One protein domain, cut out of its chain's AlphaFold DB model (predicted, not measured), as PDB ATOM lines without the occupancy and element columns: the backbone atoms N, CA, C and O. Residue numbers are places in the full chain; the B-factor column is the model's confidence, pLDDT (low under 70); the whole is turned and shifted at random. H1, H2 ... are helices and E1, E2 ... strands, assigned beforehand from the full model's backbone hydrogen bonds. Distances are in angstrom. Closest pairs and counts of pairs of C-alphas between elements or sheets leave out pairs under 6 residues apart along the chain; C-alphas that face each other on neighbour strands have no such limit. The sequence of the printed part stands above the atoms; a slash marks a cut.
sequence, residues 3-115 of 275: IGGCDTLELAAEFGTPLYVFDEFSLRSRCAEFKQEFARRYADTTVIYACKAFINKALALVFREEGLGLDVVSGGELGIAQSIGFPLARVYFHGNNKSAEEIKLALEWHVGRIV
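This is residues 3 to 115 of the 275 residues of the protein "HNHc domain-containing protein" of marine sediment metagenome (UniProt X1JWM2). A small parallel sheet, E1, E2 and E3, has H4 over it and H3 and H5 grazing it, and the longest helix, H2, packs on H3 with residues 24 to 31 alone. From the near end of H2 an arm leads away to H1, which touches no helix; residues 13 to 18, of which 13 to 15 belong to H1, stick out. The printed part has 113 residues with five named helices and three named strands, in the order H1 H2 E1 H3 E2 H4 E3 H5, and its class is mostly helix. The whole is only just loose, close to compact, with a radius of gyration of the C-alphas of 16.2 A and spans of 47 by 37 by 24 A.

The inner strand E2, residues 69 to 72, has the edge strands E1, residues 48 to 50, and E3, residues 91 to 93, as parallel neighbours. Between E1 and E2, N 71 and O 49 are within hydrogen-bond range at 2.8 A; between E2 and E3, N 92 and O 70 are at 2.8 A. Residues 92 to 93 of E3 also pair, parallel, with residues 113 to 114. H4, residues 75 to 83, is on the sheet at a height of 9.6 A, over E2, and runs along the strands, at 2 degrees to E2 on the local plane, which is only just fitted, to 6 C-alphas of the sheet. H3, residues 57 to 65, only grazes the sheet, with residues 60 to 64. E1, H3, E2 and E2, H4, E3 are strand-helix-strand units, two parallel neighbour strands with a helix between, each with a right-handed crossover. H3 and H4 touch only at their ends, closest at the C-alphas of Lys 57 and Ile 80, 6.0 A. H5, residues 100 to 108, only grazes the sheet and only just touches H4, with 3 pairs of C-alphas within 8 A, the closest those of Gly 75 and Glu 102, 5.6 A. H2, residues 24 to 39, touches H3 with residues 24 to 31 alone, at a steep tilt of 41 degrees, the same way; the closest C-alphas are those of Arg 28 and Val 62, 7.3 A. H1, residues 8 to 15, is apart from H2. In the five helices every O i to N i+4 pair is within hydrogen-bond range.

H2 is 22.4 A long, H3 12.4 A, H5 12.2 A, H4 11.9 A and H1 10.3 A; E2 is 9.6 A, E1 6.5 A and E3 6.3 A. H1 begins at C-alpha 8 (-33.545, 14.849, 36.007), E2 at C-alpha 69 (-28.052, 41.528, 50.669), and H5 ends at C-alpha 108 (-37.565, 46.302, 65.987).

The two C-alphas farthest apart are those of Ala 13 and Ala 43, 47.4 A. The printed part has no cut and no long link. Its mean pLDDT is 91.9, and residue 96 is under 70.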
ATOM      1  N   ILE A   3     -28.832  18.538  35.588       91.81
ATOM      2  CA  ILE A   3     -28.850  19.824  36.305       91.81
ATOM      3  C   ILE A   3     -27.905  19.703  37.500       91.81
ATOM      4  O   ILE A   3     -28.083  18.807  38.318       91.81
ATOM      5  N   GLY A   4     -26.878  20.557  37.589       88.31
ATOM      6  CA  GLY A   4     -25.880  20.474  38.668       88.31
ATOM      7  C   GLY A   4     -25.139  19.129  38.736       88.31
ATOM      8  O   GLY A   4     -24.657  18.748  39.794       88.31
ATOM      9  N   GLY A   5     -25.087  18.381  37.626       91.19
ATOM     10  CA  GLY A   5     -24.530  17.024  37.569       91.19
ATOM     11  C   GLY A   5     -25.516  15.891  37.891       91.19
ATOM     12  O   GLY A   5     -25.159  14.736  37.692       91.19
ATOM     13  N   CYS A   6     -26.748  16.190  38.311       93.50
ATOM     14  CA  CYS A   6     -27.769  15.191  38.651       93.50
ATOM     15  C   CYS A   6     -28.701  14.886  37.466       93.50
ATOM     16  O   CYS A   6     -29.102  15.813  36.751       93.50
ATOM     17  N   ASP A   7     -29.097  13.619  37.277       96.31
ATOM     18  CA  ASP A   7     -30.084  13.250  36.254       96.31
ATOM     19  C   ASP A   7     -31.507  13.619  36.682       96.31
ATOM     20  O   ASP A   7     -32.036  13.205  37.710       96.31
ATOM     21  N   THR A   8     -32.163  14.399  35.833       95.56
ATOM     22  CA  THR A   8     -33.545  14.849  36.007       95.56
ATOM     23  C   THR A   8     -34.578  13.724  36.104       95.56
ATOM     24  O   THR A   8     -35.607  13.926  36.745       95.56
ATOM     25  N   LEU A   9     -34.348  12.565  35.476       96.75
ATOM     26  CA  LEU A   9     -35.266  11.424  35.555       96.75
ATOM     27  C   LEU A   9     -35.158  10.717  36.906       96.75
ATOM     28  O   LEU A   9     -36.181  10.332  37.466       96.75
ATOM     29  N   GLU A  10     -33.944  10.605  37.446       97.31
ATOM     30  CA  GLU A  10     -33.706  10.054  38.784       97.31
ATOM     31  C   GLU A  10     -34.331  10.958  39.849       97.31
ATOM     32  O   GLU A  10     -35.107  10.490  40.679       97.31
ATOM     33  N   LEU A  11     -34.109  12.273  39.747       96.69
ATOM     34  CA  LEU A  11     -34.724  13.254  40.643       96.69
ATOM     35  C   LEU A  11     -36.260  13.211  40.590       96.69
ATOM     36  O   LEU A  11     -36.918  13.282  41.625       96.69
ATOM     37  N   ALA A  12     -36.847  13.087  39.397       97.00
ATOM     38  CA  ALA A  12     -38.297  12.980  39.248       97.00
ATOM     39  C   ALA A  12     -38.852  11.668  39.829       97.00
ATOM     40  O   ALA A  12     -39.957  11.666  40.371       97.00
ATOM     41  N   ALA A  13     -38.102  10.568  39.721       97.31
ATOM     42  CA  ALA A  13     -38.478   9.283  40.301       97.31
ATOM     43  C   ALA A  13     -38.401   9.299  41.837       97.31
ATOM     44  O   ALA A  13     -39.276   8.735  42.490       97.31
ATOM     45  N   GLU A  14     -37.392   9.963  42.409       97.69
ATOM     46  CA  GLU A  14     -37.185  10.052  43.858       97.69
ATOM     47  C   GLU A  14     -38.141  11.048  44.535       97.69
ATOM     48  O   GLU A  14     -38.777  10.718  45.537       97.69
ATOM     49  N   PHE A  15     -38.276  12.261  43.988       96.94
ATOM     50  CA  PHE A  15     -39.000  13.367  44.633       96.94
ATOM     51  C   PHE A  15     -40.396  13.635  44.047       96.94
ATOM     52  O   PHE A  15     -41.141  14.460  44.581       96.94
ATOM     53  N   GLY A  16     -40.780  12.935  42.976       97.12
ATOM     54  CA  GLY A  16     -42.070  13.100  42.302       97.12
ATOM     55  C   GLY A  16     -42.148  14.346  41.414       97.12
ATOM     56  O   GLY A  16     -41.190  15.098  41.270       97.12
ATOM     57  N   THR A  17     -43.307  14.573  40.782       96.12
ATOM     58  CA  THR A  17     -43.550  15.745  39.917       96.12
ATOM     59  C   THR A  17     -44.887  16.430  40.246       96.12
ATOM     60  O   THR A  17     -45.831  15.742  40.640       96.12
ATOM     61  N   PRO A  18     -45.005  17.769  40.086       94.50
ATOM     62  CA  PRO A  18     -43.986  18.708  39.589       94.50
ATOM     63  C   PRO A  18     -42.867  18.992  40.609       94.50
ATOM     64  O   PRO A  18     -43.135  19.149  41.796       94.50
ATOM     65  N   LEU A  19     -41.624  19.100  40.124       94.88
ATOM     66  CA  LEU A  19     -40.420  19.313  40.938       94.88
ATOM     67  C   LEU A  19     -39.670  20.573  40.497       94.88
ATOM     68  O   LEU A  19     -39.379  20.743  39.313       94.88
ATOM     69  N   TYR A  20     -39.316  21.427  41.458       93.12
ATOM     70  CA  TYR A  20     -38.393  22.542  41.247       93.12
ATOM     71  C   TYR A  20     -36.991  22.141  41.698       93.12
ATOM     72  O   TYR A  20     -36.800  21.753  42.848       93.12
ATOM     73  N   VAL A  21     -36.013  22.275  40.802       93.56
ATOM     74  CA  VAL A  21     -34.602  21.965  41.063       93.56
ATOM     75  C   VAL A  21     -33.778  23.225  40.842       93.56
ATOM     76  O   VAL A  21     -33.920  23.891  39.816       93.56
ATOM     77  N   PHE A  22     -32.915  23.548  41.801       93.19
ATOM     78  CA  PHE A  22     -31.977  24.662  41.714       93.19
ATOM     79  C   PHE A  22     -30.550  24.119  41.754       93.19
ATOM     80  O   PHE A  22     -30.199  23.377  42.667       93.19
ATOM     81  N   ASP A  23     -29.732  24.502  40.776       94.44
ATOM     82  CA  ASP A  23     -28.299  24.210  40.780       94.44
ATOM     83  C   ASP A  23     -27.561  25.250  41.636       94.44
ATOM     84  O   ASP A  23     -27.397  26.410  41.242       94.44
ATOM     85  N   GLU A  24     -27.127  24.830  42.824       94.62
ATOM     86  CA  GLU A  24     -26.420  25.687  43.774       94.62
ATOM     87  C   GLU A  24     -25.082  26.196  43.223       94.62
ATOM     88  O   GLU A  24     -24.748  27.364  43.433       94.62
ATOM     89  N   PHE A  25     -24.340  25.374  42.473       94.00
ATOM     90  CA  PHE A  25     -23.057  25.791  41.902       94.00
ATOM     91  C   PHE A  25     -23.257  26.950  40.923       94.00
ATOM     92  O   PHE A  25     -22.577  27.977  41.005       94.00
ATOM     93  N   SER A  26     -24.255  26.825  40.047       93.94
ATOM     94  CA  SER A  26     -24.635  27.891  39.122       93.94
ATOM     95  C   SER A  26     -25.099  29.159  39.850       93.94
ATOM     96  O   SER A  26     -24.724  30.266  39.452       93.94
ATOM     97  N   LEU A  27     -25.876  29.027  40.933       94.62
ATOM     98  CA  LEU A  27     -26.331  30.165  41.740       94.62
ATOM     99  C   LEU A  27     -25.165  30.913  42.398       94.62
ATOM    100  O   LEU A  27     -25.091  32.140  42.295       94.62
ATOM    101  N   ARG A  28     -24.242  30.191  43.039       96.56
ATOM    102  CA  ARG A  28     -23.063  30.782  43.692       96.56
ATOM    103  C   ARG A  28     -22.128  31.435  42.686       96.56
ATOM    104  O   ARG A  28     -21.725  32.580  42.884       96.56
ATOM    105  N   SER A  29     -21.865  30.761  41.566       96.00
ATOM    106  CA  SER A  29     -21.061  31.307  40.467       96.00
ATOM    107  C   SER A  29     -21.620  32.647  39.979       96.00
ATOM    108  O   SER A  29     -20.890  33.634  39.868       96.00
ATOM    109  N   ARG A  30     -22.948  32.736  39.816       95.94
ATOM    110  CA  ARG A  30     -23.609  33.985  39.431       95.94
ATOM    111  C   ARG A  30     -23.469  35.074  40.499       95.94
ATOM    112  O   ARG A  30     -23.202  36.225  40.161       95.94
ATOM    113  N   CYS A  31     -23.626  34.735  41.780       96.06
ATOM    114  CA  CYS A  31     -23.437  35.682  42.885       96.06
ATOM    115  C   CYS A  31     -22.022  36.281  42.892       96.06
ATOM    116  O   CYS A  31     -21.864  37.500  43.024       96.06
ATOM    117  N   ALA A  32     -21.006  35.433  42.715       94.75
ATOM    118  CA  ALA A  32     -19.610  35.843  42.644       94.75
ATOM    119  C   ALA A  32     -19.342  36.759  41.439       94.75
ATOM    120  O   ALA A  32     -18.744  37.822  41.610       94.75
ATOM    121  N   GLU A  33     -19.853  36.397  40.258       95.56
ATOM    122  CA  GLU A  33     -19.737  37.191  39.030       95.56
ATOM    123  C   GLU A  33     -20.302  38.608  39.218       95.56
ATOM    124  O   GLU A  33     -19.602  39.591  38.967       95.56
ATOM    125  N   PHE A  34     -21.532  38.738  39.735       94.75
ATOM    126  CA  PHE A  34     -22.143  40.048  39.991       94.75
ATOM    127  C   PHE A  34     -21.303  40.887  40.956       94.75
ATOM    128  O   PHE A  34     -21.035  42.060  40.695       94.75
ATOM    129  N   LYS A  35     -20.854  40.305  42.070       92.81
ATOM    130  CA  LYS A  35     -20.022  41.035  43.032       92.81
ATOM    131  C   LYS A  35     -18.720  41.512  42.398       92.81
ATOM    132  O   LYS A  35     -18.370  42.678  42.559       92.81
ATOM    133  N   GLN A  36     -18.021  40.636  41.679       92.44
ATOM    134  CA  GLN A  36     -16.731  40.947  41.070       92.44
ATOM    135  C   GLN A  36     -16.858  42.042  40.005       92.44
ATOM    136  O   GLN A  36     -16.115  43.026  40.030       92.44
ATOM    137  N   GLU A  37     -17.822  41.908  39.095       93.44
ATOM    138  CA  GLU A  37     -17.974  42.831  37.972       93.44
ATOM    139  C   GLU A  37     -18.402  44.235  38.402       93.44
ATOM    140  O   GLU A  37     -17.923  45.230  37.841       93.44
ATOM    141  N   PHE A  38     -19.280  44.339  39.401       90.69
ATOM    142  CA  PHE A  38     -19.702  45.638  39.914       90.69
ATOM    143  C   PHE A  38     -18.650  46.264  40.838       90.69
ATOM    144  O   PHE A  38     -18.369  47.455  40.690       90.69
ATOM    145  N   ALA A  39     -17.988  45.480  41.698       87.06
ATOM    146  CA  ALA A  39     -16.914  45.984  42.561       87.06
ATOM    147  C   ALA A  39     -15.716  46.522  41.761       87.06
ATOM    148  O   ALA A  39     -15.083  47.491  42.174       87.06
ATOM    149  N   ARG A  40     -15.432  45.957  40.575       89.50
ATOM    150  CA  ARG A  40     -14.384  46.473  39.676       89.50
ATOM    151  C   ARG A  40     -14.675  47.890  39.170       89.50
ATOM    152  O   ARG A  40     -13.749  48.610  38.811       89.50
ATOM    153  N   ARG A  41     -15.952  48.275  39.094       88.19
ATOM    154  CA  ARG A  41     -16.395  49.575  38.566       88.19
ATOM    155  C   ARG A  41     -16.677  50.588  39.673       88.19
ATOM    156  O   ARG A  41     -16.400  51.766  39.479       88.19
ATOM    157  N   TYR A  42     -17.197  50.138  40.814       86.88
ATOM    158  CA  TYR A  42     -17.562  50.997  41.937       86.88
ATOM    159  C   TYR A  42     -17.147  50.354  43.266       86.88
ATOM    160  O   TYR A  42     -17.620  49.269  43.610       86.88
ATOM    161  N   ALA A  43     -16.290  51.051  44.018       79.12
ATOM    162  CA  ALA A  43     -15.664  50.542  45.241       79.12
ATOM    163  C   ALA A  43     -16.667  50.178  46.355       79.12
ATOM    164  O   ALA A  43     -16.442  49.212  47.074       79.12
ATOM    165  N   ASP A  44     -17.798  50.889  46.445       83.50
ATOM    166  CA  ASP A  44     -18.860  50.662  47.438       83.50
ATOM    167  C   ASP A  44     -20.122  50.057  46.800       83.50
ATOM    168  O   ASP A  44     -21.219  50.620  46.834       83.50
ATOM    169  N   THR A  45     -19.978  48.882  46.184       86.00
ATOM    170  CA  THR A  45     -21.125  48.147  45.629       86.00
ATOM    171  C   THR A  45     -21.637  47.106  46.617       86.00
ATOM    172  O   THR A  45     -20.904  46.220  47.046       86.00
ATOM    173  N   THR A  46     -22.941  47.144  46.905       88.06
ATOM    174  CA  THR A  46     -23.661  46.016  47.511       88.06
ATOM    175  C   THR A  46     -24.590  45.392  46.477       88.06
ATOM    176  O   THR A  46     -25.434  46.079  45.909       88.06
ATOM    177  N   VAL A  47     -24.458  44.084  46.257       93.81
ATOM    178  CA  VAL A  47     -25.393  43.312  45.430       93.81
ATOM    179  C   VAL A  47     -26.511  42.793  46.327       93.81
ATOM    180  O   VAL A  47     -26.240  42.146  47.340       93.81
ATOM    181  N   ILE A  48     -27.759  43.089  45.965       94.69
ATOM    182  CA  ILE A  48     -28.955  42.666  46.701       94.69
ATOM    183  C   ILE A  48     -29.835  41.788  45.809       94.69
ATOM    184  O   ILE A  48     -30.057  42.109  44.642       94.69
ATOM    185  N   TYR A  49     -30.314  40.665  46.342       97.25
ATOM    186  CA  TYR A  49     -31.201  39.751  45.623       97.25
ATOM    187  C   TYR A  49     -32.669  40.139  45.826       97.25
ATOM    188  O   TYR A  49     -33.114  40.278  46.962       97.25
ATOM    189  N   ALA A  50     -33.429  40.270  44.738       96.62
ATOM    190  CA  ALA A  50     -34.853  40.601  44.781       96.62
ATOM    191  C   ALA A  50     -35.709  39.381  45.165       96.62
ATOM    192  O   ALA A  50     -36.014  38.532  44.325       96.62
ATOM    193  N   CYS A  51     -36.155  39.322  46.421       96.38
ATOM    194  CA  CYS A  51     -36.876  38.184  47.000       96.38
ATOM    195  C   CYS A  51     -38.204  37.866  46.305       96.38
ATOM    196  O   CYS A  51     -38.562  36.692  46.198       96.38
ATOM    197  N   LYS A  52     -38.855  38.877  45.715       92.19
ATOM    198  CA  LYS A  52     -40.071  38.720  44.899       92.19
ATOM    199  C   LYS A  52     -39.911  37.772  43.703       92.19
ATOM    200  O   LYS A  52     -40.916  37.364  43.129       92.19
ATOM    201  N   ALA A  53     -38.676  37.489  43.268       93.88
ATOM    202  CA  ALA A  53     -38.415  36.518  42.209       93.88
ATOM    203  C   ALA A  53     -38.718  35.096  42.699       93.88
ATOM    204  O   ALA A  53     -39.476  34.379  42.056       93.88
ATOM    205  N   PHE A  54     -38.138  34.729  43.842       95.19
ATOM    206  CA  PHE A  54     -38.417  33.534  44.637       95.19
ATOM    207  C   PHE A  54     -37.440  33.525  45.820       95.19
ATOM    208  O   PHE A  54     -36.237  33.699  45.611       95.19
ATOM    209  N   ILE A  55     -37.914  33.294  47.046       96.88
ATOM    210  CA  ILE A  55     -37.044  33.143  48.216       96.88
ATOM    211  C   ILE A  55     -37.568  32.047  49.145       96.88
ATOM    212  O   ILE A  55     -38.764  31.933  49.409       96.88
ATOM    213  N   ASN A  56     -36.651  31.238  49.664       96.50
ATOM    214  CA  ASN A  56     -36.893  30.283  50.738       96.50
ATOM    215  C   ASN A  56     -35.677  30.279  51.683       96.50
ATOM    216  O   ASN A  56     -34.686  30.971  51.439       96.50
ATOM    217  N   LYS A  57     -35.736  29.493  52.765       97.50
ATOM    218  CA  LYS A  57     -34.639  29.417  53.745       97.50
ATOM    219  C   LYS A  57     -33.315  28.952  53.125       97.50
ATOM    220  O   LYS A  57     -32.279  29.508  53.465       97.50
ATOM    221  N   ALA A  58     -33.353  27.976  52.214       96.81
ATOM    222  CA  ALA A  58     -32.154  27.428  51.577       96.81
ATOM    223  C   ALA A  58     -31.440  28.477  50.710       96.81
ATOM    224  O   ALA A  58     -30.252  28.720  50.884       96.81
ATOM    225  N   LEU A  59     -32.177  29.183  49.849       97.06
ATOM    226  CA  LEU A  59     -31.618  30.259  49.031       97.06
ATOM    227  C   LEU A  59     -31.138  31.436  49.882       97.06
ATOM    228  O   LEU A  59     -30.069  31.980  49.626       97.06
ATOM    229  N   ALA A  60     -31.879  31.805  50.932       97.44
ATOM    230  CA  ALA A  60     -31.449  32.852  51.856       97.44
ATOM    231  C   ALA A  60     -30.115  32.506  52.545       97.44
ATOM    232  O   ALA A  60     -29.285  33.395  52.733       97.44
ATOM    233  N   LEU A  61     -29.880  31.231  52.885       97.50
ATOM    234  CA  LEU A  61     -28.599  30.756  53.418       97.50
ATOM    235  C   LEU A  61     -27.473  30.881  52.385       97.50
ATOM    236  O   LEU A  61     -26.438  31.463  52.706       97.50
ATOM    237  N   VAL A  62     -27.699  30.434  51.145       97.44
ATOM    238  CA  VAL A  62     -26.721  30.573  50.051       97.44
ATOM    239  C   VAL A  62     -26.351  32.044  49.847       97.44
ATOM    240  O   VAL A  62     -25.176  32.400  49.877       97.44
ATOM    241  N   PHE A  63     -27.335  32.938  49.723       97.56
ATOM    242  CA  PHE A  63     -27.075  34.368  49.530       97.56
ATOM    243  C   PHE A  63     -26.372  35.013  50.728       97.56
ATOM    244  O   PHE A  63     -25.562  35.924  50.544       97.56
ATOM    245  N   ARG A  64     -26.641  34.533  51.948       96.75
ATOM    246  CA  ARG A  64     -25.935  34.976  53.155       96.75
ATOM    247  C   ARG A  64     -24.457  34.607  53.092       96.75
ATOM    248  O   ARG A  64     -23.617  35.454  53.376       96.75
ATOM    249  N   GLU A  65     -24.156  33.362  52.735       96.62
ATOM    250  CA  GLU A  65     -22.790  32.837  52.635       96.62
ATOM    251  C   GLU A  65     -22.002  33.510  51.510       96.62
ATOM    252  O   GLU A  65     -20.855  33.901  51.709       96.62
ATOM    253  N   GLU A  66     -22.648  33.770  50.371       96.50
ATOM    254  CA  GLU A  66     -22.074  34.570  49.282       96.50
ATOM    255  C   GLU A  66     -21.938  36.062  49.641       96.50
ATOM    256  O   GLU A  66     -21.323  36.850  48.911       96.50
ATOM    257  N   GLY A  67     -22.483  36.484  50.782       94.50
ATOM    258  CA  GLY A  67     -22.380  37.843  51.292       94.50
ATOM    259  C   GLY A  67     -23.195  38.867  50.501       94.50
ATOM    260  O   GLY A  67     -22.811  40.040  50.490       94.50
ATOM    261  N   LEU A  68     -24.286  38.452  49.855       96.31
ATOM    262  CA  LEU A  68     -25.268  39.347  49.240       96.31
ATOM    263  C   LEU A  68     -26.149  40.007  50.318       96.31
ATOM    264  O   LEU A  68     -26.160  39.605  51.483       96.31
ATOM    265  N   GLY A  69     -26.882  41.049  49.930       96.88
ATOM    266  CA  GLY A  69     -28.052  41.528  50.669       96.88
ATOM    267  C   GLY A  69     -29.357  40.967  50.098       96.88
ATOM    268  O   GLY A  69     -29.356  40.294  49.067       96.88
ATOM    269  N   LEU A  70     -30.478  41.279  50.747       97.56
ATOM    270  CA  LEU A  70     -31.815  40.911  50.268       97.56
ATOM    271  C   LEU A  70     -32.667  42.161  50.072       97.56
ATOM    272  O   LEU A  70     -32.710  43.022  50.944       97.56
ATOM    273  N   ASP A  71     -33.363  42.227  48.948       96.38
ATOM    274  CA  ASP A  71     -34.453  43.157  48.677       96.38
ATOM    275  C   ASP A  71     -35.774  42.424  48.957       96.38
ATOM    276  O   ASP A  71     -36.195  41.560  48.184       96.38
ATOM    277  N   VAL A  72     -36.374  42.730  50.110       94.81
ATOM    278  CA  VAL A  72     -37.647  42.164  50.575       94.81
ATOM    279  C   VAL A  72     -38.776  43.160  50.343       94.81
ATOM    280  O   VAL A  72     -38.595  44.361  50.512       94.81
ATOM    281  N   VAL A  73     -39.966  42.671  50.007       91.75
ATOM    282  CA  VAL A  73     -41.165  43.478  49.735       91.75
ATOM    283  C   VAL A  73     -42.330  43.189  50.679       91.75
ATOM    284  O   VAL A  73     -43.364  43.847  50.582       91.75
ATOM    285  N   SER A  74     -42.184  42.220  51.590       90.19
ATOM    286  CA  SER A  74     -43.209  41.868  52.582       90.19
ATOM    287  C   SER A  74     -42.616  41.358  53.896       90.19
ATOM    288  O   SER A  74     -41.489  40.854  53.941       90.19
ATOM    289  N   GLY A  75     -43.416  41.399  54.960       89.56
ATOM    290  CA  GLY A  75     -43.084  40.822  56.260       89.56
ATOM    291  C   GLY A  75     -42.841  39.308  56.214       89.56
ATOM    292  O   GLY A  75     -42.056  38.794  57.005       89.56
ATOM    293  N   GLY A  76     -43.444  38.588  55.260       91.44
ATOM    294  CA  GLY A  76     -43.201  37.153  55.074       91.44
ATOM    295  C   GLY A  76     -41.768  36.851  54.624       91.44
ATOM    296  O   GLY A  76     -41.103  35.985  55.191       91.44
ATOM    297  N   GLU A  77     -41.258  37.609  53.654       95.94
ATOM    298  CA  GLU A  77     -39.870  37.490  53.188       95.94
ATOM    299  C   GLU A  77     -38.875  37.946  54.262       95.94
ATOM    300  O   GLU A  77     -37.843  37.304  54.472       95.94
ATOM    301  N   LEU A  78     -39.219  39.006  55.002       94.38
ATOM    302  CA  LEU A  78     -38.445  39.441  56.161       94.38
ATOM    303  C   LEU A  78     -38.387  38.346  57.242       94.38
ATOM    304  O   LEU A  78     -37.331  38.095  57.819       94.38
ATOM    305  N   GLY A  79     -39.495  37.633  57.460       95.62
ATOM    306  CA  GLY A  79     -39.566  36.481  58.354       95.62
ATOM    307  C   GLY A  79     -38.663  35.322  57.920       95.62
ATOM    308  O   GLY A  79     -38.028  34.697  58.769       95.62
ATOM    309  N   ILE A  80     -38.532  35.059  56.613       97.12
ATOM    310  CA  ILE A  80     -37.580  34.061  56.092       97.12
ATOM    311  C   ILE A  80     -36.146  34.465  56.450       97.12
ATOM    312  O   ILE A  80     -35.421  33.645  57.019       97.12
ATOM    313  N   ALA A  81     -35.765  35.716  56.177       96.56
ATOM    314  CA  ALA A  81     -34.439  36.244  56.495       96.56
ATOM    315  C   ALA A  81     -34.136  36.156  58.003       96.56
ATOM    316  O   ALA A  81     -33.076  35.663  58.400       96.56
ATOM    317  N   GLN A  82     -35.096  36.536  58.847       95.25
ATOM    318  CA  GLN A  82     -34.962  36.452  60.300       95.25
ATOM    319  C   GLN A  82     -34.824  35.001  60.783       95.25
ATOM    320  O   GLN A  82     -33.984  34.702  61.628       95.25
ATOM    321  N   SER A  83     -35.598  34.073  60.210       96.62
ATOM    322  CA  SER A  83     -35.635  32.670  60.647       96.62
ATOM    323  C   SER A  83     -34.323  31.902  60.462       96.62
ATOM    324  O   SER A  83     -34.149  30.852  61.078       96.62
ATOM    325  N   ILE A  84     -33.423  32.398  59.610       96.38
ATOM    326  CA  ILE A  84     -32.106  31.798  59.358       96.38
ATOM    327  C   ILE A  84     -30.959  32.646  59.913       96.38
ATOM    328  O   ILE A  84     -29.801  32.304  59.696       96.38
ATOM    329  N   GLY A  85     -31.251  33.740  60.628       95.19
ATOM    330  CA  GLY A  85     -30.230  34.667  61.119       95.19
ATOM    331  C   GLY A  85     -29.485  35.358  59.976       95.19
ATOM    332  O   GLY A  85     -28.252  35.402  59.968       95.19
ATOM    333  N   PHE A  86     -30.208  35.824  58.954       97.75
ATOM    334  CA  PHE A  86     -29.624  36.662  57.909       97.75
ATOM    335  C   PHE A  86     -29.221  38.014  58.522       97.75
ATOM    336  O   PHE A  86     -29.971  38.543  59.344       97.75
ATOM    337  N   PRO A  87     -28.080  38.616  58.143       95.62
ATOM    338  CA  PRO A  87     -27.697  39.934  58.641       95.62
ATOM    339  C   PRO A  87     -28.697  40.997  58.165       95.62
ATOM    340  O   PRO A  87     -28.579  41.517  57.055       95.62
ATOM    341  N   LEU A  88     -29.677  41.342  59.004       93.94
ATOM    342  CA  LEU A  88     -30.760  42.260  58.636       93.94
ATOM    343  C   LEU A  88     -30.279  43.677  58.298       93.94
ATOM    344  O   LEU A  88     -30.918  44.362  57.503       93.94
ATOM    345  N   ALA A  89     -29.094  44.072  58.767       92.50
ATOM    346  CA  ALA A  89     -28.408  45.290  58.330       92.50
ATOM    347  C   ALA A  89     -28.115  45.326  56.809       92.50
ATOM    348  O   ALA A  89     -27.866  46.391  56.248       92.50
ATOM    349  N   ARG A  90     -28.151  44.174  56.127       93.25
ATOM    350  CA  ARG A  90     -28.004  44.031  54.667       93.25
ATOM    351  C   ARG A  90     -29.333  43.812  53.941       93.25
ATOM    352  O   ARG A  90     -29.334  43.517  52.746       93.25
ATOM    353  N   VAL A  91     -30.455  43.938  54.644       95.88
ATOM    354  CA  VAL A  91     -31.797  43.808  54.076       95.88
ATOM    355  C   VAL A  91     -32.356  45.188  53.740       95.88
ATOM    356  O   VAL A  91     -32.261  46.135  54.524       95.88
ATOM    357  N   TYR A  92     -32.927  45.283  52.545       93.94
ATOM    358  CA  TYR A  92     -33.610  46.445  52.010       93.94
ATOM    359  C   TYR A  92     -35.087  46.107  51.977       93.94
ATOM    360  O   TYR A  92     -35.508  45.226  51.233       93.94
ATOM    361  N   PHE A  93     -35.873  46.795  52.793       90.94
ATOM    362  CA  PHE A  93     -37.310  46.632  52.789       90.94
ATOM    363  C   PHE A  93     -37.928  47.594  51.773       90.94
ATOM    364  O   PHE A  93     -38.144  48.778  52.049       90.94
ATOM    365  N   HIS A  94     -38.198  47.081  50.581       87.56
ATOM    366  CA  HIS A  94     -38.973  47.721  49.526       87.56
ATOM    367  C   HIS A  94     -40.470  47.440  49.673       87.56
ATOM    368  O   HIS A  94     -40.917  46.791  50.613       87.56
ATOM    369  N   GLY A  95     -41.280  48.037  48.800       72.69
ATOM    370  CA  GLY A  95     -42.719  47.808  48.762       72.69
ATOM    371  C   GLY A  95     -43.493  49.109  48.894       72.69
ATOM    372  O   GLY A  95     -43.269  49.907  49.805       72.69
ATOM    373  N   ASN A  96     -44.445  49.289  47.986       68.81
ATOM    374  CA  ASN A  96     -45.323  50.455  47.898       68.81
ATOM    375  C   ASN A  96     -46.488  50.429  48.905       68.81
ATOM    376  O   ASN A  96     -47.205  51.422  49.026       68.81
ATOM    377  N   ASN A  97     -46.672  49.316  49.621       72.00
ATOM    378  CA  ASN A  97     -47.757  49.109  50.576       72.00
ATOM    379  C   ASN A  97     -47.275  48.398  51.852       72.00
ATOM    380  O   ASN A  97     -47.822  47.368  52.231       72.00
ATOM    381  N   LYS A  98     -46.236  48.934  52.502       76.69
ATOM    382  CA  LYS A  98     -45.806  48.441  53.817       76.69
ATOM    383  C   LYS A  98     -46.871  48.766  54.862       76.69
ATOM    384  O   LYS A  98     -47.294  49.926  54.959       76.69
ATOM    385  N   SER A  99     -47.300  47.770  55.630       78.25
ATOM    386  CA  SER A  99     -48.202  47.988  56.762       78.25
ATOM    387  C   SER A  99     -47.468  48.671  57.926       78.25
ATOM    388  O   SER A  99     -46.235  48.675  57.992       78.25
ATOM    389  N   ALA A 100     -48.215  49.267  58.858       74.62
ATOM    390  CA  ALA A 100     -47.625  49.874  60.053       74.62
ATOM    391  C   ALA A 100     -46.918  48.821  60.926       74.62
ATOM    392  O   ALA A 100     -45.854  49.080  61.488       74.62
ATOM    393  N   GLU A 101     -47.488  47.620  60.991       76.12
ATOM    394  CA  GLU A 101     -46.947  46.457  61.690       76.12
ATOM    395  C   GLU A 101     -45.645  45.982  61.043       76.12
ATOM    396  O   GLU A 101     -44.671  45.754  61.752       76.12
ATOM    397  N   GLU A 102     -45.585  45.892  59.711       83.56
ATOM    398  CA  GLU A 102     -44.357  45.520  59.000       83.56
ATOM    399  C   GLU A 102     -43.239  46.552  59.198       83.56
ATOM    400  O   GLU A 102     -42.079  46.181  59.367       83.56
ATOM    401  N   ILE A 103     -43.569  47.849  59.207       79.81
ATOM    402  CA  ILE A 103     -42.591  48.911  59.486       79.81
ATOM    403  C   ILE A 103     -42.088  48.797  60.924       79.81
ATOM    404  O   ILE A 103     -40.881  48.846  61.153       79.81
ATOM    405  N   LYS A 104     -42.995  48.624  61.892       79.19
ATOM    406  CA  LYS A 104     -42.630  48.440  63.299       79.19
ATOM    407  C   LYS A 104     -41.706  47.233  63.468       79.19
ATOM    408  O   LYS A 104     -40.663  47.365  64.099       79.19
ATOM    409  N   LEU A 105     -42.038  46.112  62.832       86.25
ATOM    410  CA  LEU A 105     -41.225  44.900  62.834       86.25
ATOM    411  C   LEU A 105     -39.833  45.144  62.239       86.25
ATOM    412  O   LEU A 105     -38.828  44.750  62.821       86.25
ATOM    413  N   ALA A 106     -39.760  45.836  61.101       86.75
ATOM    414  CA  ALA A 106     -38.492  46.166  60.462       86.75
ATOM    415  C   ALA A 106     -37.607  47.072  61.337       86.75
ATOM    416  O   ALA A 106     -36.386  46.919  61.337       86.75
ATOM    417  N   LEU A 107     -38.209  47.986  62.104       82.94
ATOM    418  CA  LEU A 107     -37.498  48.827  63.070       82.94
ATOM    419  C   LEU A 107     -37.012  48.022  64.282       82.94
ATOM    420  O   LEU A 107     -35.848  48.143  64.661       82.94
ATOM    421  N   GLU A 108     -37.882  47.187  64.857       88.62
ATOM    422  CA  GLU A 108     -37.565  46.302  65.987       88.62
ATOM    423  C   GLU A 108     -36.445  45.316  65.646       88.62
ATOM    424  O   GLU A 108     -35.588  45.033  66.476       88.62
ATOM    425  N   TRP A 109     -36.428  44.811  64.414       92.12
ATOM    426  CA  TRP A 109     -35.414  43.877  63.935       92.12
ATOM    427  C   TRP A 109     -34.185  44.559  63.323       92.12
ATOM    428  O   TRP A 109     -33.299  43.880  62.804       92.12
ATOM    429  N   HIS A 110     -34.109  45.891  63.389       88.62
ATOM    430  CA  HIS A 110     -32.975  46.680  62.904       88.62
ATOM    431  C   HIS A 110     -32.613  46.392  61.436       88.62
ATOM    432  O   HIS A 110     -31.446  46.202  61.079       88.62
ATOM    433  N   VAL A 111     -33.630  46.360  60.570       91.00
ATOM    434  CA  VAL A 111     -33.450  46.237  59.119       91.00
ATOM    435  C   VAL A 111     -32.623  47.407  58.594       91.00
ATOM    436  O   VAL A 111     -32.857  48.562  58.945       91.00
ATOM    437  N   GLY A 112     -31.659  47.102  57.726       86.75
ATOM    438  CA  GLY A 112     -30.648  48.053  57.277       86.75
ATOM    439  C   GLY A 112     -31.222  49.278  56.580       86.75
ATOM    440  O   GLY A 112     -30.794  50.398  56.858       86.75
ATOM    441  N   ARG A 113     -32.176  49.087  55.659       88.06
ATOM    442  CA  ARG A 113     -32.819  50.197  54.940       88.06
ATOM    443  C   ARG A 113     -34.299  49.927  54.711       88.06
ATOM    444  O   ARG A 113     -34.666  48.866  54.220       88.06
ATOM    445  N   ILE A 114     -35.139  50.918  54.997       83.44
ATOM    446  CA  ILE A 114     -36.556  50.929  54.619       83.44
ATOM    447  C   ILE A 114     -36.709  51.930  53.478       83.44
ATOM    448  O   ILE A 114     -36.457  53.122  53.654       83.44
ATOM    449  N   VAL A 115     -37.102  51.451  52.302       82.19
ATOM    450  CA  VAL A 115     -37.278  52.299  51.119       82.19
ATOM    451  C   VAL A 115     -38.696  52.859  51.101       82.19
ATOM    452  O   VAL A 115     -39.672  52.118  51.229       82.19
TER     453      VAL A 115